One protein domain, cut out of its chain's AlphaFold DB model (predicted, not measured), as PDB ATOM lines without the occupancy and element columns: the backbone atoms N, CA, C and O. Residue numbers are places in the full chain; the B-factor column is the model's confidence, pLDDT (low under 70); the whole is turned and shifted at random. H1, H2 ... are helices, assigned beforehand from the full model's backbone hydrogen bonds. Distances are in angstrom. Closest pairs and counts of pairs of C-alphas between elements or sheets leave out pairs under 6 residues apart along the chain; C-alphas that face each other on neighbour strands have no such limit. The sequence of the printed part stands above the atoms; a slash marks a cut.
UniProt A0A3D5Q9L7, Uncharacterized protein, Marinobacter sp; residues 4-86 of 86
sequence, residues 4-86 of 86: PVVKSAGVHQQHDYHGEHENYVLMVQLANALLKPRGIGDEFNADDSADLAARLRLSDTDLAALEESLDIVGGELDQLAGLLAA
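Overview. This is residues 4 to 86 of the 86 residues of an uncharacterized protein of Marinobacter sp (UniProt A0A3D5Q9L7). A small helical body has H2 in its middle, with H1 across H2's early part and H3 folded back beside H2. Long H4 starts at H3, and residues 75 to 86 stick out as an arm. The printed part has 83 residues with four named helices and no named strand, all helix. It is only just compact, close to loose, with radius of gyration of the C-alphas 13.9 A and spans 43 by 30 by 20 A.

Arrangement. H1, residues 4 to 11, touches H2, residues 22 to 38, at its residues 24 to 28 alone, at a steep tilt of 60 degrees; the closest C-alphas, of Ser 8 and Val 25, are 4.5 A apart. H2 and H3, residues 49 to 55, form a hairpin at a shallow tilt of 14 degrees; closest C-alphas, Leu 30 and Ser 49, 5.6 A. H4, residues 60 to 84, touches H3 with residues 60 to 63 alone; closest C-alphas, Ala 53 and Leu 63, 7.0 A. O i to N i+4 pairs are within hydrogen-bond range throughout H1 and H3, 11 of 13 in H2, 19 of 21 in H4.

Along the chain. H1 begins at C-alpha 4 (126.214, 91.394, 72.862). H4, 35.5 A long with a kink of 28 degrees near residue 74, ends at C-alpha 84 (101.226, 106.462, 67.267).

Size, cuts and confidence. The printed part has no cut and no long link; residue 86 alone has pLDDT under 70.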
ATOM      1  N   PRO A   4     126.244  90.298  71.887       93.31
ATOM      2  CA  PRO A   4     126.214  91.394  72.862       93.31
ATOM      3  C   PRO A   4     124.797  91.845  73.235       93.31
ATOM      4  O   PRO A   4     124.545  92.227  74.376       93.31
ATOM      5  N   VAL A   5     123.857  91.774  72.285       94.38
ATOM      6  CA  VAL A   5     122.455  92.154  72.508       94.38
ATOM      7  C   VAL A   5     121.764  91.118  73.387       94.38
ATOM      8  O   VAL A   5     121.092  91.481  74.346       94.38
ATOM      9  N   VAL A   6     121.967  89.828  73.093       95.12
ATOM     10  CA  VAL A   6     121.433  88.735  73.921       95.12
ATOM     11  C   VAL A   6     121.980  88.836  75.341       95.12
ATOM     12  O   VAL A   6     121.223  88.718  76.301       95.12
ATOM     13  N   LYS A   7     123.285  89.097  75.473       95.19
ATOM     14  CA  LYS A   7     123.940  89.195  76.772       95.19
ATOM     15  C   LYS A   7     123.395  90.361  77.588       95.19
ATOM     16  O   LYS A   7     122.928  90.146  78.700       95.19
ATOM     17  N   SER A   8     123.376  91.559  77.011       93.88
ATOM     18  CA  SER A   8     122.888  92.762  77.696       93.88
ATOM     19  C   SER A   8     121.435  92.606  78.140       93.88
ATOM     20  O   SER A   8     121.120  92.852  79.298       93.88
ATOM     21  N   ALA A   9     120.564  92.077  77.277       92.88
ATOM     22  CA  ALA A   9     119.178  91.807  77.651       92.88
ATOM     23  C   ALA A   9     119.063  90.800  78.811       92.88
ATOM     24  O   ALA A   9     118.263  91.001  79.719       92.88
ATOM     25  N   GLY A  10     119.877  89.740  78.808       93.50
ATOM     26  CA  GLY A  10     119.794  88.664  79.796       93.50
ATOM     27  C   GLY A  10     120.427  88.961  81.157       93.50
ATOM     28  O   GLY A  10     120.046  88.315  82.129       93.50
ATOM     29  N   VAL A  11     121.390  89.888  81.243       94.19
ATOM     30  CA  VAL A  11     122.169  90.105  82.480       94.19
ATOM     31  C   VAL A  11     122.227  91.552  82.971       94.19
ATOM     32  O   VAL A  11     122.896  91.804  83.965       94.19
ATOM     33  N   HIS A  12     121.540  92.508  82.338       92.12
ATOM     34  CA  HIS A  12     121.611  93.919  82.756       92.12
ATOM     35  C   HIS A  12     121.183  94.189  84.207       92.12
ATOM     36  O   HIS A  12     121.622  95.184  84.766       92.12
ATOM     37  N   GLN A  13     120.402  93.315  84.845       91.69
ATOM     38  CA  GLN A  13     120.038  93.442  86.267       91.69
ATOM     39  C   GLN A  13     121.082  92.832  87.224       91.69
ATOM     40  O   GLN A  13     120.992  92.974  88.447       91.69
ATOM     41  N   GLN A  14     122.081  92.119  86.695       91.69
ATOM     42  CA  GLN A  14     123.150  91.555  87.507       91.69
ATOM     43  C   GLN A  14     124.064  92.680  87.998       91.69
ATOM     44  O   GLN A  14     124.746  93.339  87.213       91.69
ATOM     45  N   HIS A  15     124.089  92.868  89.312       85.44
ATOM     46  CA  HIS A  15     124.930  93.868  89.952       85.44
ATOM     47  C   HIS A  15     126.409  93.516  89.780       85.44
ATOM     48  O   HIS A  15     126.775  92.339  89.813       85.44
ATOM     49  N   ASP A  16     127.230  94.553  89.610       88.06
ATOM     50  CA  ASP A  16     128.683  94.447  89.467       88.06
ATOM     51  C   ASP A  16     129.125  93.416  88.407       88.06
ATOM     52  O   ASP A  16     129.941  92.521  88.635       88.06
ATOM     53  N   TYR A  17     128.506  93.489  87.225       91.56
ATOM     54  CA  TYR A  17     128.757  92.527  86.158       91.56
ATOM     55  C   TYR A  17     130.173  92.674  85.588       91.56
ATOM     56  O   TYR A  17     130.522  93.711  85.032       91.56
ATOM     57  N   HIS A  18     130.948  91.591  85.647       92.25
ATOM     58  CA  HIS A  18     132.255  91.464  85.008       92.25
ATOM     59  C   HIS A  18     132.287  90.188  84.170       92.25
ATOM     60  O   HIS A  18     132.343  89.074  84.696       92.25
ATOM     61  N   GLY A  19     132.210  90.332  82.849       93.44
ATOM     62  CA  GLY A  19     132.109  89.185  81.956       93.44
ATOM     63  C   GLY A  19     132.104  89.559  80.481       93.44
ATOM     64  O   GLY A  19     132.473  90.661  80.081       93.44
ATOM     65  N   GLU A  20     131.676  88.622  79.644       95.75
ATOM     66  CA  GLU A  20     131.595  88.841  78.201       95.75
ATOM     67  C   GLU A  20     130.708  90.040  77.878       95.75
ATOM     68  O   GLU A  20     129.625  90.200  78.446       95.75
ATOM     69  N   HIS A  21     131.184  90.871  76.951       96.56
ATOM     70  CA  HIS A  21     130.482  92.065  76.489       96.56
ATOM     71  C   HIS A  21     130.119  93.059  77.606       96.56
ATOM     72  O   HIS A  21     129.152  93.800  77.455       96.56
ATOM     73  N   GLU A  22     130.910  93.112  78.687       95.50
ATOM     74  CA  GLU A  22     130.706  93.990  79.851       95.50
ATOM     75  C   GLU A  22     130.321  95.422  79.480       95.50
ATOM     76  O   GLU A  22     129.318  95.914  79.981       95.50
ATOM     77  N   ASN A  23     131.020  96.060  78.537       96.56
ATOM     78  CA  ASN A  23     130.690  97.430  78.136       96.56
ATOM     79  C   ASN A  23     129.239  97.583  77.655       96.56
ATOM     80  O   ASN A  23     128.603  98.579  77.970       96.56
ATOM     81  N   TYR A  24     128.687  96.609  76.927       96.62
ATOM     82  CA  TYR A  24     127.298  96.682  76.465       96.62
ATOM     83  C   TYR A  24     126.305  96.505  77.619       96.62
ATOM     84  O   TYR A  24     125.289  97.197  77.664       96.62
ATOM     85  N   VAL A  25     126.628  95.637  78.582       95.56
ATOM     86  CA  VAL A  25     125.839  95.469  79.809       95.56
ATOM     87  C   VAL A  25     125.856  96.762  80.626       95.56
ATOM     88  O   VAL A  25     124.795  97.268  80.984       95.56
ATOM     89  N   LEU A  26     127.041  97.343  80.835       95.19
ATOM     90  CA  LEU A  26     127.229  98.606  81.550       95.19
ATOM     91  C   LEU A  26     126.526  99.776  80.858       95.19
ATOM     92  O   LEU A  26     125.947 100.616  81.536       95.19
ATOM     93  N   MET A  27     126.513  99.826  79.522       95.00
ATOM     94  CA  MET A  27     125.769 100.852  78.780       95.00
ATOM     95  C   MET A  27     124.263 100.764  79.045       95.00
ATOM     96  O   MET A  27     123.625 101.792  79.260       95.00
ATOM     97  N   VAL A  28     123.690  99.555  79.066       94.50
ATOM     98  CA  VAL A  28     122.268  99.365  79.411       94.50
ATOM     99  C   VAL A  28     122.014  99.714  80.877       94.50
ATOM    100  O   VAL A  28     121.017 100.363  81.189       94.50
ATOM    101  N   GLN A  29     122.926  99.340  81.776       94.50
ATOM    102  CA  GLN A  29     122.826  99.681  83.193       94.50
ATOM    103  C   GLN A  29     122.842 101.189  83.427       94.50
ATOM    104  O   GLN A  29     121.954 101.698  84.111       94.50
ATOM    105  N   LEU A  30     123.783 101.899  82.802       94.12
ATOM    106  CA  LEU A  30     123.887 103.352  82.873       94.12
ATOM    107  C   LEU A  30     122.646 104.029  82.285       94.12
ATOM    108  O   LEU A  30     122.091 104.926  82.912       94.12
ATOM    109  N   ALA A  31     122.169 103.580  81.119       92.25
ATOM    110  CA  ALA A  31     120.958 104.125  80.509       92.25
ATOM    111  C   ALA A  31     119.744 103.987  81.441       92.25
ATOM    112  O   ALA A  31     119.019 104.954  81.664       92.25
ATOM    113  N   ASN A  32     119.557 102.812  82.047       92.38
ATOM    114  CA  ASN A  32     118.487 102.590  83.017       92.38
ATOM    115  C   ASN A  32     118.649 103.466  84.267       92.38
ATOM    116  O   ASN A  32     117.663 104.047  84.709       92.38
ATOM    117  N   ALA A  33     119.865 103.619  84.800       92.25
ATOM    118  CA  ALA A  33     120.122 104.492  85.946       92.25
ATOM    119  C   ALA A  33     119.768 105.961  85.639       92.25
ATOM    120  O   ALA A  33     119.114 106.618  86.443       92.25
ATOM    121  N   LEU A  34     120.111 106.462  84.447       91.12
ATOM    122  CA  LEU A  34     119.785 107.830  84.013       91.12
ATOM    123  C   LEU A  34     118.284 108.044  83.750       91.12
ATOM    124  O   LEU A  34     117.750 109.138  83.957       91.12
ATOM    125  N   LEU A  35     117.578 107.007  83.300       89.00
ATOM    126  CA  LEU A  35     116.140 107.052  83.017       89.00
ATOM    127  C   LEU A  35     115.267 106.811  84.259       89.00
ATOM    128  O   LEU A  35     114.085 107.166  84.260       89.00
ATOM    129  N   LYS A  36     115.809 106.213  85.321       88.81
ATOM    130  CA  LYS A  36     115.058 105.853  86.533       88.81
ATOM    131  C   LYS A  36     114.473 107.064  87.281       88.81
ATOM    132  O   LYS A  36     113.283 107.013  87.584       88.81
ATOM    133  N   PRO A  37     115.183 108.198  87.478       87.44
ATOM    134  CA  PRO A  37     114.590 109.415  88.050       87.44
ATOM    135  C   PRO A  37     113.396 109.970  87.257       87.44
ATOM    136  O   PRO A  37     112.587 110.716  87.801       87.44
ATOM    137  N   ARG A  38     113.281 109.602  85.973       85.00
ATOM    138  CA  ARG A  38     112.195 109.999  85.065       85.00
ATOM    139  C   ARG A  38     111.035 108.989  85.057       85.00
ATOM    140  O   ARG A  38     110.080 109.174  84.314       85.00
ATOM    141  N   GLY A  39     111.104 107.927  85.867       86.56
ATOM    142  CA  GLY A  39     110.085 106.873  85.941       86.56
ATOM    143  C   GLY A  39     110.082 105.902  84.754       86.56
ATOM    144  O   GLY A  39     109.104 105.184  84.568       86.56
ATOM    145  N   ILE A  40     111.146 105.897  83.940       86.06
ATOM    146  CA  ILE A  40     111.261 105.075  82.722       86.06
ATOM    147  C   ILE A  40     112.252 103.919  82.917       86.06
ATOM    148  O   ILE A  40     112.046 102.827  82.391       86.06
ATOM    149  N   GLY A  41     113.350 104.169  83.633       83.50
ATOM    150  CA  GLY A  41     114.422 103.195  83.836       83.50
ATOM    151  C   GLY A  41     114.037 102.029  84.751       83.50
ATOM    152  O   GLY A  41     113.074 102.104  85.509       83.50
ATOM    153  N   ASP A  42     114.826 100.955  84.692       86.19
ATOM    154  CA  ASP A  42     114.630  99.751  85.507       86.19
ATOM    155  C   ASP A  42     114.901 100.010  87.003       86.19
ATOM    156  O   ASP A  42     116.002 100.411  87.388       86.19
ATOM    157  N   GLU A  43     113.911  99.730  87.856       82.19
ATOM    158  CA  GLU A  43     113.988  99.904  89.310       82.19
ATOM    159  C   GLU A  43     115.033  99.002  89.983       82.19
ATOM    160  O   GLU A  43     115.559  99.360  91.039       82.19
ATOM    161  N   PHE A  44     115.356  97.856  89.373       82.31
ATOM    162  CA  PHE A  44     116.293  96.872  89.915       82.31
ATOM    163  C   PHE A  44     117.760  97.217  89.650       82.31
ATOM    164  O   PHE A  44     118.642  96.596  90.244       82.31
ATOM    165  N   ASN A  45     118.037  98.191  88.779       77.50
ATOM    166  CA  ASN A  45     119.402  98.633  88.523       77.50
ATOM    167  C   ASN A  45     119.915  99.552  89.637       77.50
ATOM    168  O   ASN A  45     119.159 100.322  90.238       77.50
ATOM    169  N   ALA A  46     121.224  99.454  89.889       72.88
ATOM    170  CA  ALA A  46     121.920 100.264  90.877       72.88
ATOM    171  C   ALA A  46     121.845 101.759  90.527       72.88
ATOM    172  O   ALA A  46     122.022 102.147  89.373       72.88
ATOM    173  N   ASP A  47     121.645 102.588  91.551       73.62
ATOM    174  CA  ASP A  47     121.535 104.049  91.438       73.62
ATOM    175  C   ASP A  47     122.908 104.750  91.397       73.62
ATOM    176  O   ASP A  47     123.068 105.842  91.935       73.62
ATOM    177  N   ASP A  48     123.916 104.120  90.785       84.31
ATOM    178  CA  ASP A  48     125.289 104.641  90.730       84.31
ATOM    179  C   ASP A  48     125.713 104.950  89.287       84.31
ATOM    180  O   ASP A  48     126.561 104.289  88.683       84.31
ATOM    181  N   SER A  49     125.064 105.958  88.696       89.75
ATOM    182  CA  SER A  49     125.384 106.416  87.339       89.75
ATOM    183  C   SER A  49     126.827 106.914  87.217       89.75
ATOM    184  O   SER A  49     127.423 106.761  86.152       89.75
ATOM    185  N   ALA A  50     127.410 107.452  88.292       91.62
ATOM    186  CA  ALA A  50     128.789 107.928  88.314       91.62
ATOM    187  C   ALA A  50     129.800 106.771  88.230       91.62
ATOM    188  O   ALA A  50     130.702 106.820  87.391       91.62
ATOM    189  N   ASP A  51     129.638 105.708  89.029       91.94
ATOM    190  CA  ASP A  51     130.496 104.516  88.939       91.94
ATOM    191  C   ASP A  51     130.360 103.825  87.575       91.94
ATOM    192  O   ASP A  51     131.358 103.531  86.909       91.94
ATOM    193  N   LEU A  52     129.125 103.643  87.096       93.12
ATOM    194  CA  LEU A  52     128.858 103.041  85.787       93.12
ATOM    195  C   LEU A  52     129.491 103.852  84.643       93.12
ATOM    196  O   LEU A  52     130.097 103.277  83.733       93.12
ATOM    197  N   ALA A  53     129.407 105.185  84.701       94.50
ATOM    198  CA  ALA A  53     130.060 106.082  83.751       94.50
ATOM    199  C   ALA A  53     131.591 105.959  83.816       94.50
ATOM    200  O   ALA A  53     132.242 105.799  82.779       94.50
ATOM    201  N   ALA A  54     132.169 105.934  85.020       94.31
ATOM    202  CA  ALA A  54     133.607 105.781  85.212       94.31
ATOM    203  C   ALA A  54     134.129 104.445  84.655       94.31
ATOM    204  O   ALA A  54     135.158 104.414  83.971       94.31
ATOM    205  N   ARG A  55     133.395 103.342  84.857       94.00
ATOM    206  CA  ARG A  55     133.717 102.021  84.282       94.00
ATOM    207  C   ARG A  55     133.692 102.028  82.753       94.00
ATOM    208  O   ARG A  55     134.516 101.369  82.116       94.00
ATOM    209  N   LEU A  56     132.807 102.829  82.162       95.25
ATOM    210  CA  LEU A  56     132.742 103.083  80.720       95.25
ATOM    211  C   LEU A  56     133.761 104.122  80.226       95.25
ATOM    212  O   LEU A  56     133.831 104.379  79.024       95.25
ATOM    213  N   ARG A  57     134.597 104.667  81.121       96.62
ATOM    214  CA  ARG A  57     135.583 105.727  80.845       96.62
ATOM    215  C   ARG A  57     134.946 107.031  80.359       96.62
ATOM    216  O   ARG A  57     135.570 107.767  79.595       96.62
ATOM    217  N   LEU A  58     133.720 107.295  80.796       96.50
ATOM    218  CA  LEU A  58     133.030 108.558  80.589       96.50
ATOM    219  C   LEU A  58     133.393 109.514  81.724       96.50
ATOM    220  O   LEU A  58     133.502 109.110  82.881       96.50
ATOM    221  N   SER A  59     133.616 110.775  81.376       96.12
ATOM    222  CA  SER A  59     133.841 111.844  82.345       96.12
ATOM    223  C   SER A  59     132.520 112.415  82.863       96.12
ATOM    224  O   SER A  59     131.472 112.240  82.241       96.12
ATOM    225  N   ASP A  60     132.574 113.180  83.954       93.19
ATOM    226  CA  ASP A  60     131.410 113.918  84.468       93.19
ATOM    227  C   ASP A  60     130.813 114.860  83.410       93.19
ATOM    228  O   ASP A  60     129.600 115.039  83.337       93.19
ATOM    229  N   THR A  61     131.658 115.431  82.545       95.81
ATOM    230  CA  THR A  61     131.219 116.271  81.421       95.81
ATOM    231  C   THR A  61     130.425 115.467  80.393       95.81
ATOM    232  O   THR A  61     129.416 115.954  79.888       95.81
ATOM    233  N   ASP A  62     130.853 114.238  80.091       95.50
ATOM    234  CA  ASP A  62     130.128 113.356  79.169       95.50
ATOM    235  C   ASP A  62     128.782 112.936  79.769       95.50
ATOM    236  O   ASP A  62     127.775 112.892  79.063       95.50
ATOM    237  N   LEU A  63     128.752 112.672  81.079       93.19
ATOM    238  CA  LEU A  63     127.531 112.321  81.795       93.19
ATOM    239  C   LEU A  63     126.525 113.481  81.801       93.19
ATOM    240  O   LEU A  63     125.360 113.276  81.476       93.19
ATOM    241  N   ALA A  64     126.987 114.705  82.068       92.56
ATOM    242  CA  ALA A  64     126.150 115.902  81.994       92.56
ATOM    243  C   ALA A  64     125.592 116.135  80.576       92.56
ATOM    244  O   ALA A  64     124.413 116.447  80.413       92.56
ATOM    245  N   ALA A  65     126.408 115.924  79.537       93.88
ATOM    246  CA  ALA A  65     125.962 116.028  78.146       93.88
ATOM    247  C   ALA A  65     124.932 114.945  77.767       93.88
ATOM    248  O   ALA A  65     124.015 115.204  76.980       93.88
ATOM    249  N   LEU A  66     125.057 113.733  78.321       91.75
ATOM    250  CA  LEU A  66     124.067 112.666  78.158       91.75
ATOM    251  C   LEU A  66     122.740 113.027  78.832       91.75
ATOM    252  O   LEU A  66     121.691 112.822  78.227       91.75
ATOM    253  N   GLU A  67     122.770 113.590  80.040       91.06
ATOM    254  CA  GLU A  67     121.562 114.050  80.734       91.06
ATOM    255  C   GLU A  67     120.837 115.158  79.962       91.06
ATOM    256  O   GLU A  67     119.627 115.067  79.762       91.06
ATOM    257  N   GLU A  68     121.574 116.147  79.446       91.50
ATOM    258  CA  GLU A  68     121.003 117.206  78.604       91.50
ATOM    259  C   GLU A  68     120.382 116.627  77.323       91.50
ATOM    260  O   GLU A  68     119.268 116.985  76.935       91.50
ATOM    261  N   SER A  69     121.066 115.671  76.688       90.06
ATOM    262  CA  SER A  69     120.553 114.996  75.493       90.06
ATOM    263  C   SER A  69     119.276 114.200  75.781       90.06
ATOM    264  O   SER A  69     118.362 114.191  74.956       90.06
ATOM    265  N   LEU A  70     119.191 113.543  76.941       89.12
ATOM    266  CA  LEU A  70     117.999 112.804  77.365       89.12
ATOM    267  C   LEU A  70     116.794 113.726  77.557       89.12
ATOM    268  O   LEU A  70     115.689 113.344  77.176       89.12
ATOM    269  N   ASP A  71     116.989 114.928  78.097       86.88
ATOM    270  CA  ASP A  71     115.899 115.891  78.281       86.88
ATOM    271  C   ASP A  71     115.363 116.417  76.944       86.88
ATOM    272  O   ASP A  71     114.151 116.565  76.774       86.88
ATOM    273  N   ILE A  72     116.247 116.641  75.966       85.81
ATOM    274  CA  ILE A  72     115.858 117.066  74.613       85.81
ATOM    275  C   ILE A  72     115.085 115.950  73.901       85.81
ATOM    276  O   ILE A  72     113.973 116.165  73.420       85.81
ATOM    277  N   VAL A  73     115.661 114.747  73.848       85.81
ATOM    278  CA  VAL A  73     115.095 113.625  73.084       85.81
ATOM    279  C   VAL A  73     113.849 113.050  73.763       85.81
ATOM    280  O   VAL A  73     112.936 112.600  73.075       85.81
ATOM    281  N   GLY A  74     113.765 113.088  75.096       82.19
ATOM    282  CA  GLY A  74     112.600 112.606  75.843       82.19
ATOM    283  C   GLY A  74     111.303 113.290  75.404       82.19
ATOM    284  O   GLY A  74     110.319 112.614  75.114       82.19
ATOM    285  N   GLY A  75     111.334 114.617  75.238       79.00
ATOM    286  CA  GLY A  75     110.177 115.368  74.744       79.00
ATOM    287  C   GLY A  75     109.759 114.982  73.318       79.00
ATOM    288  O   GLY A  75     108.565 114.894  73.023       79.00
ATOM    289  N   GLU A  76     110.724 114.709  72.437       82.44
ATOM    290  CA  GLU A  76     110.452 114.260  71.063       82.44
ATOM    291  C   GLU A  76     109.846 112.846  71.029       82.44
ATOM    292  O   GLU A  76     108.929 112.576  70.247       82.44
ATOM    293  N   LEU A  77     110.324 111.947  71.895       80.81
ATOM    294  CA  LEU A  77     109.809 110.581  72.008       80.81
ATOM    295  C   LEU A  77     108.373 110.551  72.538       80.81
ATOM    296  O   LEU A  77     107.545 109.830  71.978       80.81
ATOM    297  N   ASP A  78     108.052 111.360  73.549       81.56
ATOM    298  CA  ASP A  78     106.686 111.481  74.070       81.56
ATOM    299  C   ASP A  78     105.720 112.006  72.999       81.56
ATOM    300  O   ASP A  78     104.599 111.507  72.848       81.56
ATOM    301  N   GLN A  79     106.170 112.973  72.192       83.94
ATOM    302  CA  GLN A  79     105.389 113.490  71.073       83.94
ATOM    303  C   GLN A  79     105.125 112.404  70.020       83.94
ATOM    304  O   GLN A  79     103.988 112.243  69.570       83.94
ATOM    305  N   LEU A  80     106.155 111.643  69.636       77.94
ATOM    306  CA  LEU A  80     106.016 110.546  68.680       77.94
ATOM    307  C   LEU A  80     105.087 109.444  69.207       77.94
ATOM    308  O   LEU A  80     104.234 108.956  68.466       77.94
ATOM    309  N   ALA A  81     105.221 109.069  70.479       84.19
ATOM    310  CA  ALA A  81     104.367 108.072  71.114       84.19
ATOM    311  C   ALA A  81     102.892 108.500  71.094       84.19
ATOM    312  O   ALA A  81     102.021 107.698  70.752       84.19
ATOM    313  N   GLY A  82     102.612 109.779  71.369       83.62
ATOM    314  CA  GLY A  82     101.265 110.345  71.264       83.62
ATOM    315  C   GLY A  82     100.675 110.265  69.852       83.62
ATOM    316  O   GLY A  82      99.485 109.998  69.705       83.62
ATOM    317  N   LEU A  83     101.498 110.436  68.811       89.00
ATOM    318  CA  LEU A  83     101.062 110.316  67.412       89.00
ATOM    319  C   LEU A  83     100.756 108.872  66.995       89.00
ATOM    320  O   LEU A  83      99.900 108.665  66.142       89.00
ATOM    321  N   LEU A  84     101.452 107.884  67.563       84.75
ATOM    322  CA  LEU A  84     101.226 106.462  67.267       84.75
ATOM    323  C   LEU A  84     100.036 105.867  68.031       84.75
ATOM    324  O   LEU A  84      99.507 104.832  67.628       84.75
ATOM    325  N   ALA A  85      99.642 106.488  69.143       78.12
ATOM    326  CA  ALA A  85      98.513 106.063  69.966       78.12
ATOM    327  C   ALA A  85      97.158 106.662  69.531       78.12
ATOM    328  O   ALA A  85      96.132 106.291  70.107       78.12
ATOM    329  N   ALA A  86      97.156 107.581  68.557       56.53
ATOM    330  CA  ALA A  86      95.980 108.264  68.005       56.53
ATOM    331  C   ALA A  86      95.495 107.620  66.697       56.53
ATOM    332  O   ALA A  86      94.259 107.596  66.491       56.53
TER     333      ALA A  86